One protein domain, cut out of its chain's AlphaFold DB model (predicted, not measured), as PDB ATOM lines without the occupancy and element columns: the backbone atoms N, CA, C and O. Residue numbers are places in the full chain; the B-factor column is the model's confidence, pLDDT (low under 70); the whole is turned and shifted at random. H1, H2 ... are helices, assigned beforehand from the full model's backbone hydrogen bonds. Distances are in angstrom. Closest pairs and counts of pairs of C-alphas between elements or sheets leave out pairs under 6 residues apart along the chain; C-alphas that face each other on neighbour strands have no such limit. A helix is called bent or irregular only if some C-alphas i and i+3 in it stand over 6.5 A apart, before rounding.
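Overview. This is residues 193 to 347 of the 351 residues of an uncharacterized protein of Eragrostis curvula (weeping love grass) (UniProt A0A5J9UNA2). Two helices, H1 and H4, cross steeply in the middle, with H2 packed across the first residues of H4 and H7 packed on its last ones. H8 lies close to both H1 and H4, the short helices H3, H5 and H6 lie at the end of the body where H7 is, with H6 packed on H7, and residues 341 to 347 of H9 stick out at the opposite end. The printed part has 155 residues with nine named helices, H1 to H9 in order, and no named strand: all helix, its helix packing mostly crossed. It is compact, with a radius of gyration of the C-alphas of 15.5 A, and spans 42 by 39 by 28 A.

Along the chain. H1, residues 197 to 212, is the longest helix at 22.6 A, beginning at C-alpha 197 (19.107, 8.424, 59.168). H4, residues 267 to 280, is 18.0 A long; it is neither bent nor irregular, but only just: C-alphas 277 and 280 are 6.5 A apart. H7, residues 300 to 310, measures 15.7 A, and H8, residues 314 to 324, 15.5 A. The shorter helices are H2, residues 229 to 235, H3, 243 to 246, H5, 282 to 288, and H6, 293 to 296. H9, residues 340 to 347, ends at C-alpha 347 (6.987, 16.808, 81.237); it is neither bent nor irregular, but only just: C-alphas 340 and 343 are 6.2 A apart.

Arrangement. H1, with residues 201 to 208 alone, touches H4 at a steep tilt of 58 degrees, opposite ways; the closest C-alphas, of Met 201 and Val 279, are 6.2 A apart. H2 touches residues 267 to 269 of H4 alone, about perpendicular at 81 degrees, closest at C-alphas Leu 234 and Leu 268, 5.1 A. H7 touches residues 278 to 279 of H4 alone, closest at C-alphas Ile 278 and Arg 303, 6.5 A. H6 touches H7, closest at C-alphas Ile 296 and Arg 303, 5.0 A. Close but not clearly touching are, among them, H8 and H1, H3 and H4, and H5 and H4. H9 and H4 are apart. Every O i to N i+4 pair is within hydrogen-bond range in H1, H2, H7 and H8, against 9 of 10 in H4, 3 of 4 in H9 and 1 of 3 in H5, where 4 of 4 O i to N i+3 pairs are; H3 and H6 are too short for an i+4 pair.

Size, cuts and confidence. The farthest C-alphas, of Asn 292 and Lys 346, are 43.3 A apart. The printed part has no cut. The links H1 to H2, H3 to H4 and H8 to H9 are long. Mean pLDDT of the printed part is 80.9; residues 193 to 194, 216 to 223, 282 and 333 to 347 are under 70.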
ATOM      1  N   GLY A 193      19.653  -1.680  60.653       61.72
ATOM      2  CA  GLY A 193      19.675  -1.778  59.193       61.72
ATOM      3  C   GLY A 193      18.406  -1.225  58.544       61.72
ATOM      4  O   GLY A 193      18.500  -0.677  57.457       61.72
ATOM      5  N   ILE A 194      17.270  -1.293  59.244       63.22
ATOM      6  CA  ILE A 194      15.991  -0.735  58.785       63.22
ATOM      7  C   ILE A 194      15.748   0.690  59.310       63.22
ATOM      8  O   ILE A 194      14.725   1.294  59.018       63.22
ATOM      9  N   TRP A 195      16.659   1.232  60.127       78.50
ATOM     10  CA  TRP A 195      16.545   2.605  60.616       78.50
ATOM     11  C   TRP A 195      17.076   3.548  59.546       78.50
ATOM     12  O   TRP A 195      18.263   3.492  59.189       78.50
ATOM     13  N   ASP A 196      16.224   4.458  59.091       75.94
ATOM     14  CA  ASP A 196      16.678   5.593  58.306       75.94
ATOM     15  C   ASP A 196      17.598   6.505  59.144       75.94
ATOM     16  O   ASP A 196      17.844   6.305  60.345       75.94
ATOM     17  N   VAL A 197      18.194   7.500  58.486       81.00
ATOM     18  CA  VAL A 197      19.107   8.424  59.168       81.00
ATOM     19  C   VAL A 197      18.382   9.171  60.285       81.00
ATOM     20  O   VAL A 197      18.959   9.351  61.356       81.00
ATOM     21  N   ASP A 198      17.128   9.560  60.080       82.31
ATOM     22  CA  ASP A 198      16.383  10.345  61.057       82.31
ATOM     23  C   ASP A 198      16.040   9.550  62.314       82.31
ATOM     24  O   ASP A 198      16.299  10.021  63.422       82.31
ATOM     25  N   THR A 199      15.625   8.299  62.164       84.12
ATOM     26  CA  THR A 199      15.402   7.348  63.257       84.12
ATOM     27  C   THR A 199      16.665   7.164  64.096       84.12
ATOM     28  O   THR A 199      16.621   7.226  65.326       84.12
ATOM     29  N   LYS A 200      17.832   7.007  63.457       86.94
ATOM     30  CA  LYS A 200      19.124   6.894  64.161       86.94
ATOM     31  C   LYS A 200      19.460   8.152  64.957       86.94
ATOM     32  O   LYS A 200      19.910   8.059  66.101       86.94
ATOM     33  N   MET A 201      19.249   9.326  64.367       87.75
ATOM     34  CA  MET A 201      19.507  10.601  65.036       87.75
ATOM     35  C   MET A 201      18.531  10.832  66.192       87.75
ATOM     36  O   MET A 201      18.954  11.261  67.267       87.75
ATOM     37  N   HIS A 202      17.250  10.511  66.007       86.31
ATOM     38  CA  HIS A 202      16.233  10.572  67.053       86.31
ATOM     39  C   HIS A 202      16.558   9.634  68.209       86.31
ATOM     40  O   HIS A 202      16.525  10.074  69.356       86.31
ATOM     41  N   PHE A 203      16.998   8.409  67.928       90.12
ATOM     42  CA  PHE A 203      17.442   7.484  68.964       90.12
ATOM     43  C   PHE A 203      18.613   8.048  69.788       90.12
ATOM     44  O   PHE A 203      18.581   8.025  71.018       90.12
ATOM     45  N   ILE A 204      19.627   8.632  69.134       92.50
ATOM     46  CA  ILE A 204      20.742   9.290  69.839       92.50
ATOM     47  C   ILE A 204      20.238  10.468  70.687       92.50
ATOM     48  O   ILE A 204      20.676  10.635  71.827       92.50
ATOM     49  N   ARG A 205      19.313  11.284  70.165       89.81
ATOM     50  CA  ARG A 205      18.710  12.400  70.914       89.81
ATOM     51  C   ARG A 205      17.949  11.904  72.135       89.81
ATOM     52  O   ARG A 205      18.132  12.454  73.211       89.81
ATOM     53  N   GLU A 206      17.142  10.863  71.998       88.62
ATOM     54  CA  GLU A 206      16.360  10.298  73.096       88.62
ATOM     55  C   GLU A 206      17.254   9.787  74.229       88.62
ATOM     56  O   GLU A 206      17.059  10.137  75.392       88.62
ATOM     57  N   VAL A 207      18.310   9.040  73.893       91.44
ATOM     58  CA  VAL A 207      19.300   8.599  74.885       91.44
ATOM     59  C   VAL A 207      19.952   9.798  75.581       91.44
ATOM     60  O   VAL A 207      20.196   9.752  76.788       91.44
ATOM     61  N   PHE A 208      20.207  10.889  74.850       90.81
ATOM     62  CA  PHE A 208      20.768  12.110  75.427       90.81
ATOM     63  C   PHE A 208      19.801  12.746  76.421       90.81
ATOM     64  O   PHE A 208      20.221  13.098  77.517       90.81
ATOM     65  N   TRP A 209      18.517  12.845  76.076       85.88
ATOM     66  CA  TRP A 209      17.489  13.366  76.976       85.88
ATOM     67  C   TRP A 209      17.380  12.544  78.251       85.88
ATOM     68  O   TRP A 209      17.369  13.106  79.337       85.88
ATOM     69  N   LEU A 210      17.406  11.215  78.144       87.75
ATOM     70  CA  LEU A 210      17.424  10.347  79.320       87.75
ATOM     71  C   LEU A 210      18.661  10.610  80.194       87.75
ATOM     72  O   LEU A 210      18.577  10.568  81.419       87.75
ATOM     73  N   LEU A 211      19.821  10.900  79.610       87.88
ATOM     74  CA  LEU A 211      21.002  11.279  80.390       87.88
ATOM     75  C   LEU A 211      20.871  12.668  81.034       87.88
ATOM     76  O   LEU A 211      21.369  12.860  82.145       87.88
ATOM     77  N   ASP A 212      20.241  13.616  80.339       84.12
ATOM     78  CA  ASP A 212      20.097  15.016  80.756       84.12
ATOM     79  C   ASP A 212      19.013  15.211  81.827       84.12
ATOM     80  O   ASP A 212      19.210  15.999  82.742       84.12
ATOM     81  N   ASP A 213      17.943  14.414  81.789       82.69
ATOM     82  CA  ASP A 213      16.840  14.360  82.765       82.69
ATOM     83  C   ASP A 213      17.320  14.139  84.215       82.69
ATOM     84  O   ASP A 213      16.718  14.601  85.178       82.69
ATOM     85  N   GLN A 214      18.471  13.486  84.391       78.00
ATOM     86  CA  GLN A 214      19.077  13.262  85.709       78.00
ATOM     87  C   GLN A 214      20.038  14.370  86.156       78.00
ATOM     88  O   GLN A 214      20.688  14.231  87.196       78.00
ATOM     89  N   ARG A 215      20.198  15.438  85.373       75.31
ATOM     90  CA  ARG A 215      21.063  16.561  85.734       75.31
ATOM     91  C   ARG A 215      20.269  17.624  86.475       75.31
ATOM     92  O   ARG A 215      19.188  18.024  86.061       75.31
ATOM     93  N   ASN A 216      20.857  18.158  87.542       66.88
ATOM     94  CA  ASN A 216      20.282  19.299  88.235       66.88
ATOM     95  C   ASN A 216      20.452  20.573  87.387       66.88
ATOM     96  O   ASN A 216      21.555  21.103  87.257       66.88
ATOM     97  N   ILE A 217      19.353  21.057  86.802       59.47
ATOM     98  CA  ILE A 217      19.321  22.246  85.932       59.47
ATOM     99  C   ILE A 217      19.637  23.535  86.717       59.47
ATOM    100  O   ILE A 217      20.089  24.515  86.131       59.47
ATOM    101  N   LYS A 218      19.448  23.535  88.045       57.00
ATOM    102  CA  LYS A 218      19.602  24.720  88.905       57.00
ATOM    103  C   LYS A 218      21.023  24.941  89.438       57.00
ATOM    104  O   LYS A 218      21.256  25.965  90.075       57.00
ATOM    105  N   ASP A 219      21.961  24.022  89.196       57.00
ATOM    106  CA  ASP A 219      23.356  24.185  89.623       57.00
ATOM    107  C   ASP A 219      24.225  24.740  88.470       57.00
ATOM    108  O   ASP A 219      24.369  24.081  87.433       57.00
ATOM    109  N   PRO A 220      24.829  25.936  88.622       46.69
ATOM    110  CA  PRO A 220      25.697  26.546  87.612       46.69
ATOM    111  C   PRO A 220      26.976  25.738  87.316       46.69
ATOM    112  O   PRO A 220      27.630  25.990  86.306       46.69
ATOM    113  N   LYS A 221      27.321  24.728  88.128       53.53
ATOM    114  CA  LYS A 221      28.376  23.744  87.845       53.53
ATOM    115  C   LYS A 221      27.753  22.420  87.412       53.53
ATOM    116  O   LYS A 221      27.885  21.433  88.129       53.53
ATOM    117  N   ARG A 222      27.063  22.414  86.261       57.41
ATOM    118  CA  ARG A 222      26.389  21.238  85.666       57.41
ATOM    119  C   ARG A 222      27.071  19.938  86.087       57.41
ATOM    120  O   ARG A 222      28.222  19.704  85.705       57.41
ATOM    121  N   ASP A 223      26.366  19.098  86.845       63.88
ATOM    122  CA  ASP A 223      26.855  17.752  87.113       63.88
ATOM    123  C   ASP A 223      27.211  17.109  85.776       63.88
ATOM    124  O   ASP A 223      26.395  17.041  84.849       63.88
ATOM    125  N   THR A 224      28.480  16.723  85.639       78.81
ATOM    126  CA  THR A 224      28.952  16.084  84.418       78.81
ATOM    127  C   THR A 224      28.125  14.824  84.203       78.81
ATOM    128  O   THR A 224      27.735  14.167  85.168       78.81
ATOM    129  N   PHE A 225      27.870  14.440  82.948       85.56
ATOM    130  CA  PHE A 225      27.113  13.213  82.675       85.56
ATOM    131  C   PHE A 225      27.698  12.007  83.421       85.56
ATOM    132  O   PHE A 225      26.953  11.179  83.917       85.56
ATOM    133  N   ALA A 226      29.019  11.961  83.617       85.94
ATOM    134  CA  ALA A 226      29.704  10.934  84.400       85.94
ATOM    135  C   ALA A 226      29.210  10.790  85.859       85.94
ATOM    136  O   ALA A 226      29.366   9.725  86.454       85.94
ATOM    137  N   LYS A 227      28.622  11.831  86.453       85.38
ATOM    138  CA  LYS A 227      28.112  11.804  87.830       85.38
ATOM    139  C   LYS A 227      26.674  11.298  87.944       85.38
ATOM    140  O   LYS A 227      26.301  10.845  89.026       85.38
ATOM    141  N   THR A 228      25.885  11.335  86.869       87.94
ATOM    142  CA  THR A 228      24.495  10.856  86.898       87.94
ATOM    143  C   THR A 228      24.441   9.330  86.960       87.94
ATOM    144  O   THR A 228      25.365   8.640  86.522       87.94
ATOM    145  N   GLU A 229      23.352   8.762  87.482       90.50
ATOM    146  CA  GLU A 229      23.199   7.303  87.570       90.50
ATOM    147  C   GLU A 229      23.210   6.633  86.189       90.50
ATOM    148  O   GLU A 229      23.869   5.609  85.984       90.50
ATOM    149  N   ARG A 230      22.540   7.233  85.199       91.44
ATOM    150  CA  ARG A 230      22.566   6.771  83.807       91.44
ATOM    151  C   ARG A 230      23.964   6.922  83.198       91.44
ATOM    152  O   ARG A 230      24.446   5.986  82.558       91.44
ATOM    153  N   GLY A 231      24.678   8.018  83.452       91.94
ATOM    154  CA  GLY A 231      26.042   8.177  82.945       91.94
ATOM    155  C   GLY A 231      27.038   7.194  83.560       91.94
ATOM    156  O   GLY A 231      27.826   6.597  82.827       91.94
ATOM    157  N   LYS A 232      26.938   6.903  84.865       93.44
ATOM    158  CA  LYS A 232      27.702   5.822  85.515       93.44
ATOM    159  C   LYS A 232      27.437   4.462  84.871       93.44
ATOM    160  O   LYS A 232      28.370   3.675  84.712       93.44
ATOM    161  N   LYS A 233      26.190   4.171  84.480       95.25
ATOM    162  CA  LYS A 233      25.847   2.933  83.759       95.25
ATOM    163  C   LYS A 233      26.520   2.864  82.385       95.25
ATOM    164  O   LYS A 233      27.054   1.809  82.056       95.25
ATOM    165  N   LEU A 234      26.568   3.959  81.619       94.75
ATOM    166  CA  LEU A 234      27.282   3.985  80.332       94.75
ATOM    167  C   LEU A 234      28.802   3.911  80.486       94.75
ATOM    168  O   LEU A 234      29.451   3.246  79.685       94.75
ATOM    169  N   MET A 235      29.383   4.509  81.527       95.19
ATOM    170  CA  MET A 235      30.825   4.386  81.778       95.19
ATOM    171  C   MET A 235      31.270   2.939  82.037       95.19
ATOM    172  O   MET A 235      32.422   2.603  81.784       95.19
ATOM    173  N   LYS A 236      30.365   2.070  82.506       95.56
ATOM    174  CA  LYS A 236      30.622   0.629  82.684       95.56
ATOM    175  C   LYS A 236      30.508  -0.178  81.385       95.56
ATOM    176  O   LYS A 236      30.911  -1.338  81.359       95.56
ATOM    177  N   GLN A 237      29.933   0.394  80.327       95.75
ATOM    178  CA  GLN A 237      29.789  -0.263  79.031       95.75
ATOM    179  C   GLN A 237      31.019  -0.003  78.155       95.75
ATOM    180  O   GLN A 237      31.619   1.074  78.199       95.75
ATOM    181  N   LYS A 238      31.374  -0.989  77.324       95.25
ATOM    182  CA  LYS A 238      32.497  -0.869  76.385       95.25
ATOM    183  C   LYS A 238      32.252   0.269  75.396       95.25
ATOM    184  O   LYS A 238      31.134   0.439  74.917       95.25
ATOM    185  N   ALA A 239      33.311   0.999  75.067       96.50
ATOM    186  CA  ALA A 239      33.279   1.999  74.013       96.50
ATOM    187  C   ALA A 239      32.900   1.407  72.649       96.50
ATOM    188  O   ALA A 239      33.077   0.213  72.381       96.50
ATOM    189  N   LEU A 240      32.414   2.273  71.762       95.56
ATOM    190  CA  LEU A 240      32.088   1.910  70.387       95.56
ATOM    191  C   LEU A 240      33.340   1.730  69.519       95.56
ATOM    192  O   LEU A 240      33.246   1.069  68.485       95.56
ATOM    193  N   GLY A 241      34.505   2.237  69.938       94.88
ATOM    194  CA  GLY A 241      35.743   2.174  69.159       94.88
ATOM    195  C   GLY A 241      35.777   3.227  68.050       94.88
ATOM    196  O   GLY A 241      36.190   2.933  66.932       94.88
ATOM    197  N   LEU A 242      35.283   4.428  68.347       95.00
ATOM    198  CA  LEU A 242      35.242   5.587  67.461       95.00
ATOM    199  C   LEU A 242      36.519   6.432  67.527       95.00
ATOM    200  O   LEU A 242      36.626   7.378  66.757       95.00
ATOM    201  N   LEU A 243      37.501   6.111  68.378       93.44
ATOM    202  CA  LEU A 243      38.718   6.925  68.528       93.44
ATOM    203  C   LEU A 243      39.385   7.351  67.196       93.44
ATOM    204  O   LEU A 243      39.663   8.542  67.058       93.44
ATOM    205  N   PRO A 244      39.584   6.470  66.185       91.81
ATOM    206  CA  PRO A 244      40.191   6.868  64.904       91.81
ATOM    207  C   PRO A 244      39.358   7.877  64.099       91.81
ATOM    208  O   PRO A 244      39.884   8.630  63.282       91.81
ATOM    209  N   LEU A 245      38.041   7.869  64.308       91.50
ATOM    210  CA  LEU A 245      37.111   8.822  63.717       91.50
ATOM    211  C   LEU A 245      37.144  10.146  64.491       91.50
ATOM    212  O   LEU A 245      37.214  11.211  63.888       91.50
ATOM    213  N   MET A 246      37.124  10.081  65.825       92.56
ATOM    214  CA  MET A 246      37.033  11.247  66.709       92.56
ATOM    215  C   MET A 246      38.197  12.226  66.525       92.56
ATOM    216  O   MET A 246      37.986  13.432  66.604       92.56
ATOM    217  N   THR A 247      39.405  11.735  66.236       91.81
ATOM    218  CA  THR A 247      40.605  12.568  66.020       91.81
ATOM    219  C   THR A 247      40.528  13.471  64.786       91.81
ATOM    220  O   THR A 247      41.305  14.421  64.676       91.81
ATOM    221  N   GLN A 248      39.591  13.203  63.872       91.81
ATOM    222  CA  GLN A 248      39.347  14.027  62.687       91.81
ATOM    223  C   GLN A 248      38.402  15.205  62.967       91.81
ATOM    224  O   GLN A 248      38.317  16.120  62.148       91.81
ATOM    225  N   PHE A 249      37.717  15.203  64.113       90.25
ATOM    226  CA  PHE A 249      36.814  16.267  64.556       90.25
ATOM    227  C   PHE A 249      37.501  17.201  65.553       90.25
ATOM    228  O   PHE A 249      38.584  16.908  66.070       90.25
ATOM    229  N   SER A 250      36.865  18.338  65.840       88.62
ATOM    230  CA  SER A 250      37.384  19.244  66.861       88.62
ATOM    231  C   SER A 250      37.268  18.621  68.267       88.62
ATOM    232  O   SER A 250      36.288  17.908  68.544       88.62
ATOM    233  N   PRO A 251      38.233  18.876  69.173       87.75
ATOM    234  CA  PRO A 251      38.186  18.352  70.533       87.75
ATOM    235  C   PRO A 251      36.906  18.762  71.284       87.75
ATOM    236  O   PRO A 251      36.316  19.812  71.005       87.75
ATOM    237  N   PRO A 252      36.427  17.944  72.240       84.81
ATOM    238  CA  PRO A 252      35.390  18.381  73.165       84.81
ATOM    239  C   PRO A 252      35.893  19.561  74.004       84.81
ATOM    240  O   PRO A 252      37.080  19.638  74.303       84.81
ATOM    241  N   LYS A 253      34.990  20.456  74.406       83.00
ATOM    242  CA  LYS A 253      35.303  21.593  75.281       83.00
ATOM    243  C   LYS A 253      34.600  21.462  76.627       83.00
ATOM    244  O   LYS A 253      33.550  20.819  76.715       83.00
ATOM    245  N   ASP A 254      35.188  22.038  77.670       76.81
ATOM    246  CA  ASP A 254      34.549  22.172  78.977       76.81
ATOM    247  C   ASP A 254      33.637  23.416  79.057       76.81
ATOM    248  O   ASP A 254      33.338  24.061  78.056       76.81
ATOM    249  N   HIS A 255      33.146  23.737  80.257       70.38
ATOM    250  CA  HIS A 255      32.267  24.889  80.496       70.38
ATOM    251  C   HIS A 255      32.982  26.246  80.406       70.38
ATOM    252  O   HIS A 255      32.310  27.272  80.396       70.38
ATOM    253  N   ASN A 256      34.315  26.249  80.344       77.38
ATOM    254  CA  ASN A 256      35.157  27.433  80.193       77.38
ATOM    255  C   ASN A 256      35.778  27.501  78.786       77.38
ATOM    256  O   ASN A 256      36.795  28.168  78.601       77.38
ATOM    257  N   ASP A 257      35.209  26.775  77.815       78.88
ATOM    258  CA  ASP A 257      35.700  26.650  76.439       78.88
ATOM    259  C   ASP A 257      37.120  26.070  76.296       78.88
ATOM    260  O   ASP A 257      37.724  26.155  75.221       78.88
ATOM    261  N   GLN A 258      37.655  25.416  77.332       84.06
ATOM    262  CA  GLN A 258      38.957  24.757  77.252       84.06
ATOM    263  C   GLN A 258      38.849  23.406  76.552       84.06
ATOM    264  O   GLN A 258      37.956  22.606  76.843       84.06
ATOM    265  N   GLU A 259      39.787  23.132  75.645       87.94
ATOM    266  CA  GLU A 259      39.861  21.854  74.940       87.94
ATOM    267  C   GLU A 259      40.197  20.707  75.899       87.94
ATOM    268  O   GLU A 259      41.160  20.742  76.665       87.94
ATOM    269  N   LEU A 260      39.400  19.649  75.818       84.38
ATOM    270  CA  LEU A 260      39.583  18.405  76.541       84.38
ATOM    271  C   LEU A 260      40.182  17.350  75.612       84.38
ATOM    272  O   LEU A 260      39.912  17.308  74.410       84.38
ATOM    273  N   ALA A 261      40.957  16.434  76.191       88.25
ATOM    274  CA  ALA A 261      41.501  15.306  75.448       88.25
ATOM    275  C   ALA A 261      40.380  14.457  74.826       88.25
ATOM    276  O   ALA A 261      39.395  14.114  75.486       88.25
ATOM    277  N   ILE A 262      40.572  14.072  73.564       90.06
ATOM    278  CA  ILE A 262      39.708  13.113  72.878       90.06
ATOM    279  C   ILE A 262      39.912  11.746  73.535       90.06
ATOM    280  O   ILE A 262      41.032  11.240  73.596       90.06
ATOM    281  N   LYS A 263      38.826  11.157  74.031       91.94
ATOM    282  CA  LYS A 263      38.826   9.853  74.701       91.94
ATOM    283  C   LYS A 263      37.696   8.998  74.163       91.94
ATOM    284  O   LYS A 263      36.638   9.522  73.834       91.94
ATOM    285  N   ASP A 264      37.915   7.689  74.146       94.69
ATOM    286  CA  ASP A 264      36.914   6.688  73.767       94.69
ATOM    287  C   ASP A 264      37.026   5.444  74.660       94.69
ATOM    288  O   ASP A 264      37.008   4.307  74.206       94.69
ATOM    289  N   ASP A 265      37.225   5.669  75.959       95.31
ATOM    290  CA  ASP A 265      37.458   4.589  76.927       95.31
ATOM    291  C   ASP A 265      36.179   3.814  77.293       95.31
ATOM    292  O   ASP A 265      36.235   2.669  77.737       95.31
ATOM    293  N   ASN A 266      35.007   4.437  77.136       96.19
ATOM    294  CA  ASN A 266      33.717   3.871  77.530       96.19
ATOM    295  C   ASN A 266      32.566   4.372  76.641       96.19
ATOM    296  O   ASN A 266      32.719   5.330  75.881       96.19
ATOM    297  N   MET A 267      31.392   3.740  76.760       96.75
ATOM    298  CA  MET A 267      30.212   4.072  75.948       96.75
ATOM    299  C   MET A 267      29.756   5.526  76.114       96.75
ATOM    300  O   MET A 267      29.251   6.110  75.160       96.75
ATOM    301  N   LEU A 268      29.933   6.133  77.297       95.44
ATOM    302  CA  LEU A 268      29.554   7.532  77.513       95.44
ATOM    303  C   LEU A 268      30.396   8.466  76.634       95.44
ATOM    304  O   LEU A 268      29.846   9.386  76.033       95.44
ATOM    305  N   HIS A 269      31.701   8.215  76.514       94.69
ATOM    306  CA  HIS A 269      32.570   8.990  75.627       94.69
ATOM    307  C   HIS A 269      32.136   8.872  74.160       94.69
ATOM    308  O   HIS A 269      31.905   9.892  73.507       94.69
ATOM    309  N   SER A 270      31.941   7.640  73.669       96.38
ATOM    310  CA  SER A 270      31.493   7.401  72.292       96.38
ATOM    311  C   SER A 270      30.145   8.070  72.015       96.38
ATOM    312  O   SER A 270      29.943   8.693  70.973       96.38
ATOM    313  N   PHE A 271      29.214   7.956  72.963       95.81
ATOM    314  CA  PHE A 271      27.873   8.507  72.849       95.81
ATOM    315  C   PHE A 271      27.876  10.039  72.795       95.81
ATOM    316  O   PHE A 271      27.234  10.627  71.923       95.81
ATOM    317  N   LEU A 272      28.618  10.698  73.693       92.56
ATOM    318  CA  LEU A 272      28.704  12.160  73.713       92.56
ATOM    319  C   LEU A 272      29.341  12.707  72.434       92.56
ATOM    320  O   LEU A 272      28.908  13.748  71.943       92.56
ATOM    321  N   PHE A 273      30.312  11.994  71.859       93.00
ATOM    322  CA  PHE A 273      30.843  12.326  70.541       93.00
ATOM    323  C   PHE A 273      29.762  12.267  69.457       93.00
ATOM    324  O   PHE A 273      29.566  13.262  68.759       93.00
ATOM    325  N   LEU A 274      29.020  11.157  69.354       93.62
ATOM    326  CA  LEU A 274      27.931  11.022  68.381       93.62
ATOM    327  C   LEU A 274      26.918  12.163  68.541       93.62
ATOM    328  O   LEU A 274      26.631  12.877  67.584       93.62
ATOM    329  N   ARG A 275      26.441  12.416  69.763       92.75
ATOM    330  CA  ARG A 275      25.483  13.496  70.030       92.75
ATOM    331  C   ARG A 275      26.030  14.864  69.632       92.75
ATOM    332  O   ARG A 275      25.347  15.610  68.940       92.75
ATOM    333  N   ASN A 276      27.233  15.218  70.080       88.38
ATOM    334  CA  ASN A 276      27.750  16.578  69.918       88.38
ATOM    335  C   ASN A 276      28.206  16.855  68.485       88.38
ATOM    336  O   ASN A 276      27.864  17.894  67.930       88.38
ATOM    337  N   LYS A 277      28.964  15.925  67.898       86.19
ATOM    338  CA  LYS A 277      29.706  16.145  66.650       86.19
ATOM    339  C   LYS A 277      28.949  15.663  65.414       86.19
ATOM    340  O   LYS A 277      29.153  16.190  64.320       86.19
ATOM    341  N   ILE A 278      28.059  14.683  65.582       84.44
ATOM    342  CA  ILE A 278      27.271  14.119  64.479       84.44
ATOM    343  C   ILE A 278      25.845  14.678  64.476       84.44
ATOM    344  O   ILE A 278      25.355  15.036  63.409       84.44
ATOM    345  N   VAL A 279      25.194  14.795  65.641       85.81
ATOM    346  CA  VAL A 279      23.755  15.126  65.710       85.81
ATOM    347  C   VAL A 279      23.449  16.609  65.957       85.81
ATOM    348  O   VAL A 279      22.519  17.135  65.348       85.81
ATOM    349  N   ALA A 280      24.153  17.270  66.882       78.50
ATOM    350  CA  ALA A 280      23.763  18.592  67.392       78.50
ATOM    351  C   ALA A 280      24.446  19.779  66.689       78.50
ATOM    352  O   ALA A 280      23.756  20.711  66.295       78.50
ATOM    353  N   HIS A 281      25.772  19.754  66.521       70.62
ATOM    354  CA  HIS A 281      26.555  20.901  66.029       70.62
ATOM    355  C   HIS A 281      27.243  20.587  64.705       70.62
ATOM    356  O   HIS A 281      28.451  20.754  64.547       70.62
ATOM    357  N   PHE A 282      26.493  20.031  63.753       67.88
ATOM    358  CA  PHE A 282      27.131  19.472  62.578       67.88
ATOM    359  C   PHE A 282      27.759  20.565  61.689       67.88
ATOM    360  O   PHE A 282      28.932  20.444  61.347       67.88
ATOM    361  N   ASP A 283      27.076  21.671  61.401       70.19
ATOM    362  CA  ASP A 283      27.611  22.741  60.538       70.19
ATOM    363  C   ASP A 283      28.966  23.297  61.014       70.19
ATOM    364  O   ASP A 283      29.907  23.413  60.226       70.19
ATOM    365  N   GLU A 284      29.108  23.538  62.319       76.12
ATOM    366  CA  GLU A 284      30.351  24.025  62.936       76.12
ATOM    367  C   GLU A 284      31.506  23.028  62.761       76.12
ATOM    368  O   GLU A 284      32.623  23.398  62.390       76.12
ATOM    369  N   GLU A 285      31.230  21.735  62.951       79.94
ATOM    370  CA  GLU A 285      32.240  20.692  62.778       79.94
ATOM    371  C   GLU A 285      32.679  20.520  61.325       79.94
ATOM    372  O   GLU A 285      33.797  20.071  61.098       79.94
ATOM    373  N   TYR A 286      31.857  20.880  60.328       80.56
ATOM    374  CA  TYR A 286      32.263  20.750  58.918       80.56
ATOM    375  C   TYR A 286      33.499  21.603  58.615       80.56
ATOM    376  O   TYR A 286      34.407  21.206  57.880       80.56
ATOM    377  N   ILE A 287      33.527  22.803  59.195       80.75
ATOM    378  CA  ILE A 287      34.601  23.771  58.996       80.75
ATOM    379  C   ILE A 287      35.893  23.235  59.616       80.75
ATOM    380  O   ILE A 287      36.934  23.271  58.957       80.75
ATOM    381  N   MET A 288      35.786  22.695  60.833       82.81
ATOM    382  CA  MET A 288      36.898  22.228  61.668       82.81
ATOM    383  C   MET A 288      37.344  20.786  61.381       82.81
ATOM    384  O   MET A 288      38.323  20.316  61.965       82.81
ATOM    385  N   PHE A 289      36.638  20.072  60.502       87.38
ATOM    386  CA  PHE A 289      36.946  18.694  60.149       87.38
ATOM    387  C   PHE A 289      38.288  18.593  59.415       87.38
ATOM    388  O   PHE A 289      38.524  19.279  58.419       87.38
ATOM    389  N   LYS A 290      39.162  17.714  59.911       88.69
ATOM    390  CA  LYS A 290      40.531  17.517  59.404       88.69
ATOM    391  C   LYS A 290      40.631  16.446  58.317       88.69
ATOM    392  O   LYS A 290      41.667  16.349  57.667       88.69
ATOM    393  N   GLY A 291      39.603  15.611  58.165       86.25
ATOM    394  CA  GLY A 291      39.547  14.590  57.123       86.25
ATOM    395  C   GLY A 291      39.079  15.149  55.776       86.25
ATOM    396  O   GLY A 291      38.957  16.358  55.580       86.25
ATOM    397  N   ASN A 292      38.776  14.249  54.842       86.88
ATOM    398  CA  ASN A 292      38.250  14.629  53.535       86.88
ATOM    399  C   ASN A 292      36.830  15.215  53.652       86.88
ATOM    400  O   ASN A 292      35.896  14.532  54.077       86.88
ATOM    401  N   LYS A 293      36.663  16.478  53.249       87.19
ATOM    402  CA  LYS A 293      35.379  17.187  53.334       87.19
ATOM    403  C   LYS A 293      34.301  16.586  52.429       87.19
ATOM    404  O   LYS A 293      33.129  16.604  52.807       87.19
ATOM    405  N   ASP A 294      34.697  15.967  51.319       83.94
ATOM    406  CA  ASP A 294      33.771  15.297  50.402       83.94
ATOM    407  C   ASP A 294      33.161  14.032  51.025       83.94
ATOM    408  O   ASP A 294      32.017  13.683  50.741       83.94
ATOM    409  N   ASP A 295      33.892  13.360  51.924       80.94
ATOM    410  CA  ASP A 295      33.418  12.146  52.595       80.94
ATOM    411  C   ASP A 295      32.388  12.449  53.701       80.94
ATOM    412  O   ASP A 295      31.450  11.674  53.895       80.94
ATOM    413  N   ILE A 296      32.546  13.557  54.439       82.81
ATOM    414  CA  ILE A 296      31.637  13.938  55.537       82.81
ATOM    415  C   ILE A 296      30.415  14.732  55.042       82.81
ATOM    416  O   ILE A 296      29.310  14.580  55.579       82.81
ATOM    417  N   GLY A 297      30.598  15.564  54.011       82.19
ATOM    418  CA  GLY A 297      29.579  16.443  53.438       82.19
ATOM    419  C   GLY A 297      28.946  17.434  54.430       82.19
ATOM    420  O   GLY A 297      29.320  17.545  55.601       82.19
ATOM    421  N   THR A 298      27.938  18.164  53.950       79.88
ATOM    422  CA  THR A 298      27.255  19.246  54.687       79.88
ATOM    423  C   THR A 298      25.887  18.851  55.244       79.88
ATOM    424  O   THR A 298      25.189  19.684  55.806       79.88
ATOM    425  N   SER A 299      25.478  17.585  55.116       78.75
ATOM    426  CA  SER A 299      24.157  17.123  55.557       78.75
ATOM    427  C   SER A 299      24.243  16.100  56.691       78.75
ATOM    428  O   SER A 299      25.229  15.370  56.831       78.75
ATOM    429  N   LYS A 300      23.157  15.971  57.465       74.75
ATOM    430  CA  LYS A 300      22.991  14.887  58.454       74.75
ATOM    431  C   LYS A 300      23.151  13.488  57.829       74.75
ATOM    432  O   LYS A 300      23.719  12.596  58.456       74.75
ATOM    433  N   PHE A 301      22.722  13.316  56.575       77.75
ATOM    434  CA  PHE A 301      22.796  12.052  55.835       77.75
ATOM    435  C   PHE A 301      24.229  11.660  55.481       77.75
ATOM    436  O   PHE A 301      24.649  10.534  55.748       77.75
ATOM    437  N   THR A 302      25.002  12.588  54.915       81.81
ATOM    438  CA  THR A 302      26.402  12.337  54.536       81.81
ATOM    439  C   THR A 302      27.263  12.039  55.762       81.81
ATOM    440  O   THR A 302      28.117  11.158  55.717       81.81
ATOM    441  N   ARG A 303      26.955  12.661  56.905       80.94
ATOM    442  CA  ARG A 303      27.631  12.391  58.180       80.94
ATOM    443  C   ARG A 303      27.316  11.038  58.775       80.94
ATOM    444  O   ARG A 303      28.237  10.342  59.193       80.94
ATOM    445  N   GLU A 304      26.042  10.651  58.818       85.62
ATOM    446  CA  GLU A 304      25.674   9.302  59.260       85.62
ATOM    447  C   GLU A 304      26.377   8.259  58.395       85.62
ATOM    448  O   GLU A 304      26.999   7.336  58.923       85.62
ATOM    449  N   ARG A 305      26.362   8.462  57.071       81.69
ATOM    450  CA  ARG A 305      27.038   7.590  56.110       81.69
ATOM    451  C   ARG A 305      28.541   7.521  56.367       81.69
ATOM    452  O   ARG A 305      29.106   6.431  56.301       81.69
ATOM    453  N   TYR A 306      29.174   8.645  56.689       86.56
ATOM    454  CA  TYR A 306      30.593   8.706  57.024       86.56
ATOM    455  C   TYR A 306      30.922   7.890  58.285       86.56
ATOM    456  O   TYR A 306      31.770   6.998  58.236       86.56
ATOM    457  N   VAL A 307      30.183   8.099  59.383       88.31
ATOM    458  CA  VAL A 307      30.336   7.314  60.625       88.31
ATOM    459  C   VAL A 307      30.137   5.825  60.343       88.31
ATOM    460  O   VAL A 307      30.934   5.000  60.786       88.31
ATOM    461  N   ARG A 308      29.107   5.475  59.566       83.31
ATOM    462  CA  ARG A 308      28.788   4.096  59.186       83.31
ATOM    463  C   ARG A 308      29.891   3.448  58.344       83.31
ATOM    464  O   ARG A 308      30.208   2.289  58.575       83.31
ATOM    465  N   LYS A 309      30.501   4.183  57.409       82.19
ATOM    466  CA  LYS A 309      31.632   3.708  56.591       82.19
ATOM    467  C   LYS A 309      32.858   3.416  57.461       82.19
ATOM    468  O   LYS A 309      33.521   2.406  57.255       82.19
ATOM    469  N   SER A 310      33.141   4.266  58.450       86.00
ATOM    470  CA  SER A 310      34.283   4.088  59.359       86.00
ATOM    471  C   SER A 310      34.040   3.046  60.455       86.00
ATOM    472  O   SER A 310      34.964   2.339  60.853       86.00
ATOM    473  N   LYS A 311      32.811   2.951  60.969       88.69
ATOM    474  CA  LYS A 311      32.435   2.055  62.065       88.69
ATOM    475  C   LYS A 311      31.038   1.461  61.832       88.69
ATOM    476  O   LYS A 311      30.084   1.899  62.467       88.69
ATOM    477  N   PRO A 312      30.883   0.443  60.969       78.88
ATOM    478  CA  PRO A 312      29.565  -0.054  60.548       78.88
ATOM    479  C   PRO A 312      28.723  -0.657  61.682       78.88
ATOM    480  O   PRO A 312      27.497  -0.659  61.624       78.88
ATOM    481  N   ASP A 313      29.366  -1.124  62.751       83.06
ATOM    482  CA  ASP A 313      28.731  -1.767  63.900       83.06
ATOM    483  C   ASP A 313      28.344  -0.797  65.041       83.06
ATOM    484  O   ASP A 313      27.815  -1.246  66.062       83.06
ATOM    485  N   TYR A 314      28.593   0.516  64.906       91.31
ATOM    486  CA  TYR A 314      28.422   1.484  66.004       91.31
ATOM    487  C   TYR A 314      26.982   1.532  66.538       91.31
ATOM    488  O   TYR A 314      26.760   1.414  67.744       91.31
ATOM    489  N   MET A 315      25.997   1.639  65.639       89.31
ATOM    490  CA  MET A 315      24.589   1.750  66.015       89.31
ATOM    491  C   MET A 315      24.063   0.428  66.582       89.31
ATOM    492  O   MET A 315      23.279   0.439  67.525       89.31
ATOM    493  N   ILE A 316      24.570  -0.713  66.093       84.12
ATOM    494  CA  ILE A 316      24.242  -2.049  66.629       84.12
ATOM    495  C   ILE A 316      24.639  -2.130  68.100       84.12
ATOM    496  O   ILE A 316      23.856  -2.536  68.959       84.12
ATOM    497  N   LYS A 317      25.885  -1.742  68.389       89.94
ATOM    498  CA  LYS A 317      26.455  -1.780  69.734       89.94
ATOM    499  C   LYS A 317      25.752  -0.800  70.666       89.94
ATOM    500  O   LYS A 317      25.447  -1.179  71.796       89.94
ATOM    501  N   LEU A 318      25.460   0.410  70.190       93.25
ATOM    502  CA  LEU A 318      24.734   1.415  70.962       93.25
ATOM    503  C   LEU A 318      23.314   0.936  71.290       93.25
ATOM    504  O   LEU A 318      22.962   0.853  72.465       93.25
ATOM    505  N   ALA A 319      22.529   0.545  70.284       89.50
ATOM    506  CA  ALA A 319      21.156   0.081  70.469       89.50
ATOM    507  C   ALA A 319      21.082  -1.123  71.417       89.50
ATOM    508  O   ALA A 319      20.283  -1.131  72.352       89.50
ATOM    509  N   LYS A 320      21.980  -2.103  71.247       86.50
ATOM    510  CA  LYS A 320      22.065  -3.269  72.134       86.50
ATOM    511  C   LYS A 320      22.367  -2.875  73.581       86.50
ATOM    512  O   LYS A 320      21.739  -3.414  74.489       86.50
ATOM    513  N   ALA A 321      23.308  -1.956  73.803       91.38
ATOM    514  CA  ALA A 321      23.653  -1.506  75.148       91.38
ATOM    515  C   ALA A 321      22.485  -0.770  75.819       91.38
ATOM    516  O   ALA A 321      22.160  -1.060  76.965       91.38
ATOM    517  N   ILE A 322      21.816   0.134  75.100       92.31
ATOM    518  CA  ILE A 322      20.677   0.897  75.626       92.31
ATOM    519  C   ILE A 322      19.473  -0.007  75.911       92.31
ATOM    520  O   ILE A 322      18.867   0.104  76.978       92.31
ATOM    521  N   ARG A 323      19.170  -0.955  75.015       87.06
ATOM    522  CA  ARG A 323      18.102  -1.943  75.216       87.06
ATOM    523  C   ARG A 323      18.385  -2.832  76.430       87.06
ATOM    524  O   ARG A 323      17.505  -3.029  77.257       87.06
ATOM    525  N   ALA A 324      19.626  -3.298  76.596       87.06
ATOM    526  CA  ALA A 324      20.028  -4.090  77.764       87.06
ATOM    527  C   ALA A 324      19.926  -3.313  79.090       87.06
ATOM    528  O   ALA A 324      19.723  -3.910  80.143       87.06
ATOM    529  N   LEU A 325      20.050  -1.984  79.049       90.00
ATOM    530  CA  LEU A 325      19.849  -1.119  80.213       90.00
ATOM    531  C   LEU A 325      18.365  -0.873  80.535       90.00
ATOM    532  O   LEU A 325      18.070  -0.288  81.580       90.00
ATOM    533  N   GLY A 326      17.448  -1.309  79.665       87.19
ATOM    534  CA  GLY A 326      16.001  -1.187  79.840       87.19
ATOM    535  C   GLY A 326      15.485   0.251  79.768       87.19
ATOM    536  O   GLY A 326      14.432   0.551  80.323       87.19
ATOM    537  N   TRP A 327      16.243   1.157  79.149       87.00
ATOM    538  CA  TRP A 327      15.909   2.584  79.103       87.00
ATOM    539  C   TRP A 327      14.858   2.917  78.053       87.00
ATOM    540  O   TRP A 327      14.034   3.797  78.271       87.00
ATOM    541  N   ILE A 328      14.910   2.207  76.930       83.06
ATOM    542  CA  ILE A 328      14.014   2.353  75.792       83.06
ATOM    543  C   ILE A 328      13.515   0.942  75.478       83.06
ATOM    544  O   ILE A 328      14.324   0.061  75.184       83.06
ATOM    545  N   GLN A 329      12.211   0.717  75.644       72.00
ATOM    546  CA  GLN A 329      11.593  -0.615  75.555       72.00
ATOM    547  C   GLN A 329      11.029  -0.906  74.160       72.00
ATOM    548  O   GLN A 329      11.098  -2.037  73.687       72.00
ATOM    549  N   GLU A 330      10.545   0.123  73.473       71.69
ATOM    550  CA  GLU A 330       9.981   0.023  72.125       71.69
ATOM    551  C   GLU A 330      11.007   0.441  71.079       71.69
ATOM    552  O   GLU A 330      11.915   1.227  71.363       71.69
ATOM    553  N   SER A 331      10.861  -0.065  69.857       74.56
ATOM    554  CA  SER A 331      11.759   0.335  68.781       74.56
ATOM    555  C   SER A 331      11.602   1.822  68.435       74.56
ATOM    556  O   SER A 331      10.483   2.333  68.383       74.56
ATOM    557  N   PRO A 332      12.704   2.508  68.085       74.69
ATOM    558  CA  PRO A 332      12.649   3.835  67.483       74.69
ATOM    559  C   PRO A 332      11.791   3.925  66.209       74.69
ATOM    560  O   PRO A 332      11.280   4.998  65.919       74.69
ATOM    561  N   VAL A 333      11.610   2.823  65.468       68.25
ATOM    562  CA  VAL A 333      10.861   2.787  64.191       68.25
ATOM    563  C   VAL A 333       9.346   2.815  64.395       68.25
ATOM    564  O   VAL A 333       8.617   3.324  63.553       68.25
ATOM    565  N   THR A 334       8.844   2.278  65.509       63.94
ATOM    566  CA  THR A 334       7.394   2.213  65.784       63.94
ATOM    567  C   THR A 334       6.824   3.501  66.349       63.94
ATOM    568  O   THR A 334       5.615   3.625  66.516       63.94
ATOM    569  N   ARG A 335       7.687   4.459  66.671       64.19
ATOM    570  CA  ARG A 335       7.288   5.719  67.280       64.19
ATOM    571  C   ARG A 335       7.041   6.703  66.154       64.19
ATOM    572  O   ARG A 335       7.986   7.191  65.542       64.19
ATOM    573  N   GLY A 336       5.766   6.949  65.856       47.34
ATOM    574  CA  GLY A 336       5.376   7.934  64.850       47.34
ATOM    575  C   GLY A 336       5.993   9.308  65.139       47.34
ATOM    576  O   GLY A 336       6.375   9.607  66.275       47.34
ATOM    577  N   GLU A 337       6.036  10.175  64.125       47.19
ATOM    578  CA  GLU A 337       6.561  11.551  64.212       47.19
ATOM    579  C   GLU A 337       5.901  12.417  65.310       47.19
ATOM    580  O   GLU A 337       6.325  13.539  65.563       47.19
ATOM    581  N   THR A 338       4.869  11.926  65.994       41.88
ATOM    582  CA  THR A 338       4.152  12.622  67.069       41.88
ATOM    583  C   THR A 338       4.354  12.010  68.458       41.88
ATOM    584  O   THR A 338       4.126  12.701  69.452       41.88
ATOM    585  N   ASP A 339       4.844  10.770  68.577       45.81
ATOM    586  CA  ASP A 339       4.932  10.077  69.874       45.81
ATOM    587  C   ASP A 339       6.239  10.385  70.629       45.81
ATOM    588  O   ASP A 339       6.288  10.410  71.862       45.81
ATOM    589  N   TYR A 340       7.296  10.783  69.906       44.91
ATOM    590  CA  TYR A 340       8.503  11.335  70.538       44.91
ATOM    591  C   TYR A 340       8.194  12.630  71.319       44.91
ATOM    592  O   TYR A 340       8.838  12.918  72.331       44.91
ATOM    593  N   MET A 341       7.169  13.382  70.890       39.94
ATOM    594  CA  MET A 341       6.668  14.566  71.592       39.94
ATOM    595  C   MET A 341       5.662  14.241  72.709       39.94
ATOM    596  O   MET A 341       5.389  15.098  73.554       39.94
ATOM    597  N   ALA A 342       5.101  13.029  72.768       45.22
ATOM    598  CA  ALA A 342       4.130  12.665  73.803       45.22
ATOM    599  C   ALA A 342       4.792  12.575  75.189       45.22
ATOM    600  O   ALA A 342       4.241  13.052  76.185       45.22
ATOM    601  N   THR A 343       6.024  12.060  75.243       45.72
ATOM    602  CA  THR A 343       6.866  12.110  76.452       45.72
ATOM    603  C   THR A 343       7.194  13.562  76.841       45.72
ATOM    604  O   THR A 343       7.163  13.917  78.017       45.72
ATOM    605  N   PHE A 344       7.394  14.432  75.844       43.09
ATOM    606  CA  PHE A 344       7.629  15.878  75.978       43.09
ATOM    607  C   PHE A 344       6.426  16.626  76.576       43.09
ATOM    608  O   PHE A 344       6.578  17.451  77.476       43.09
ATOM    609  N   SER A 345       5.215  16.314  76.107       38.66
ATOM    610  CA  SER A 345       3.970  16.936  76.576       38.66
ATOM    611  C   SER A 345       3.679  16.599  78.039       38.66
ATOM    612  O   SER A 345       3.192  17.450  78.776       38.66
ATOM    613  N   LYS A 346       4.032  15.391  78.496       44.97
ATOM    614  CA  LYS A 346       3.854  14.989  79.902       44.97
ATOM    615  C   LYS A 346       4.805  15.714  80.860       44.97
ATOM    616  O   LYS A 346       4.408  15.993  81.985       44.97
ATOM    617  N   MET A 347       6.018  16.058  80.419       42.44
ATOM    618  CA  MET A 347       6.987  16.808  81.237       42.44
ATOM    619  C   MET A 347       6.615  18.290  81.376       42.44
ATOM    620  O   MET A 347       6.874  18.889  82.412       42.44
TER     621      MET A 347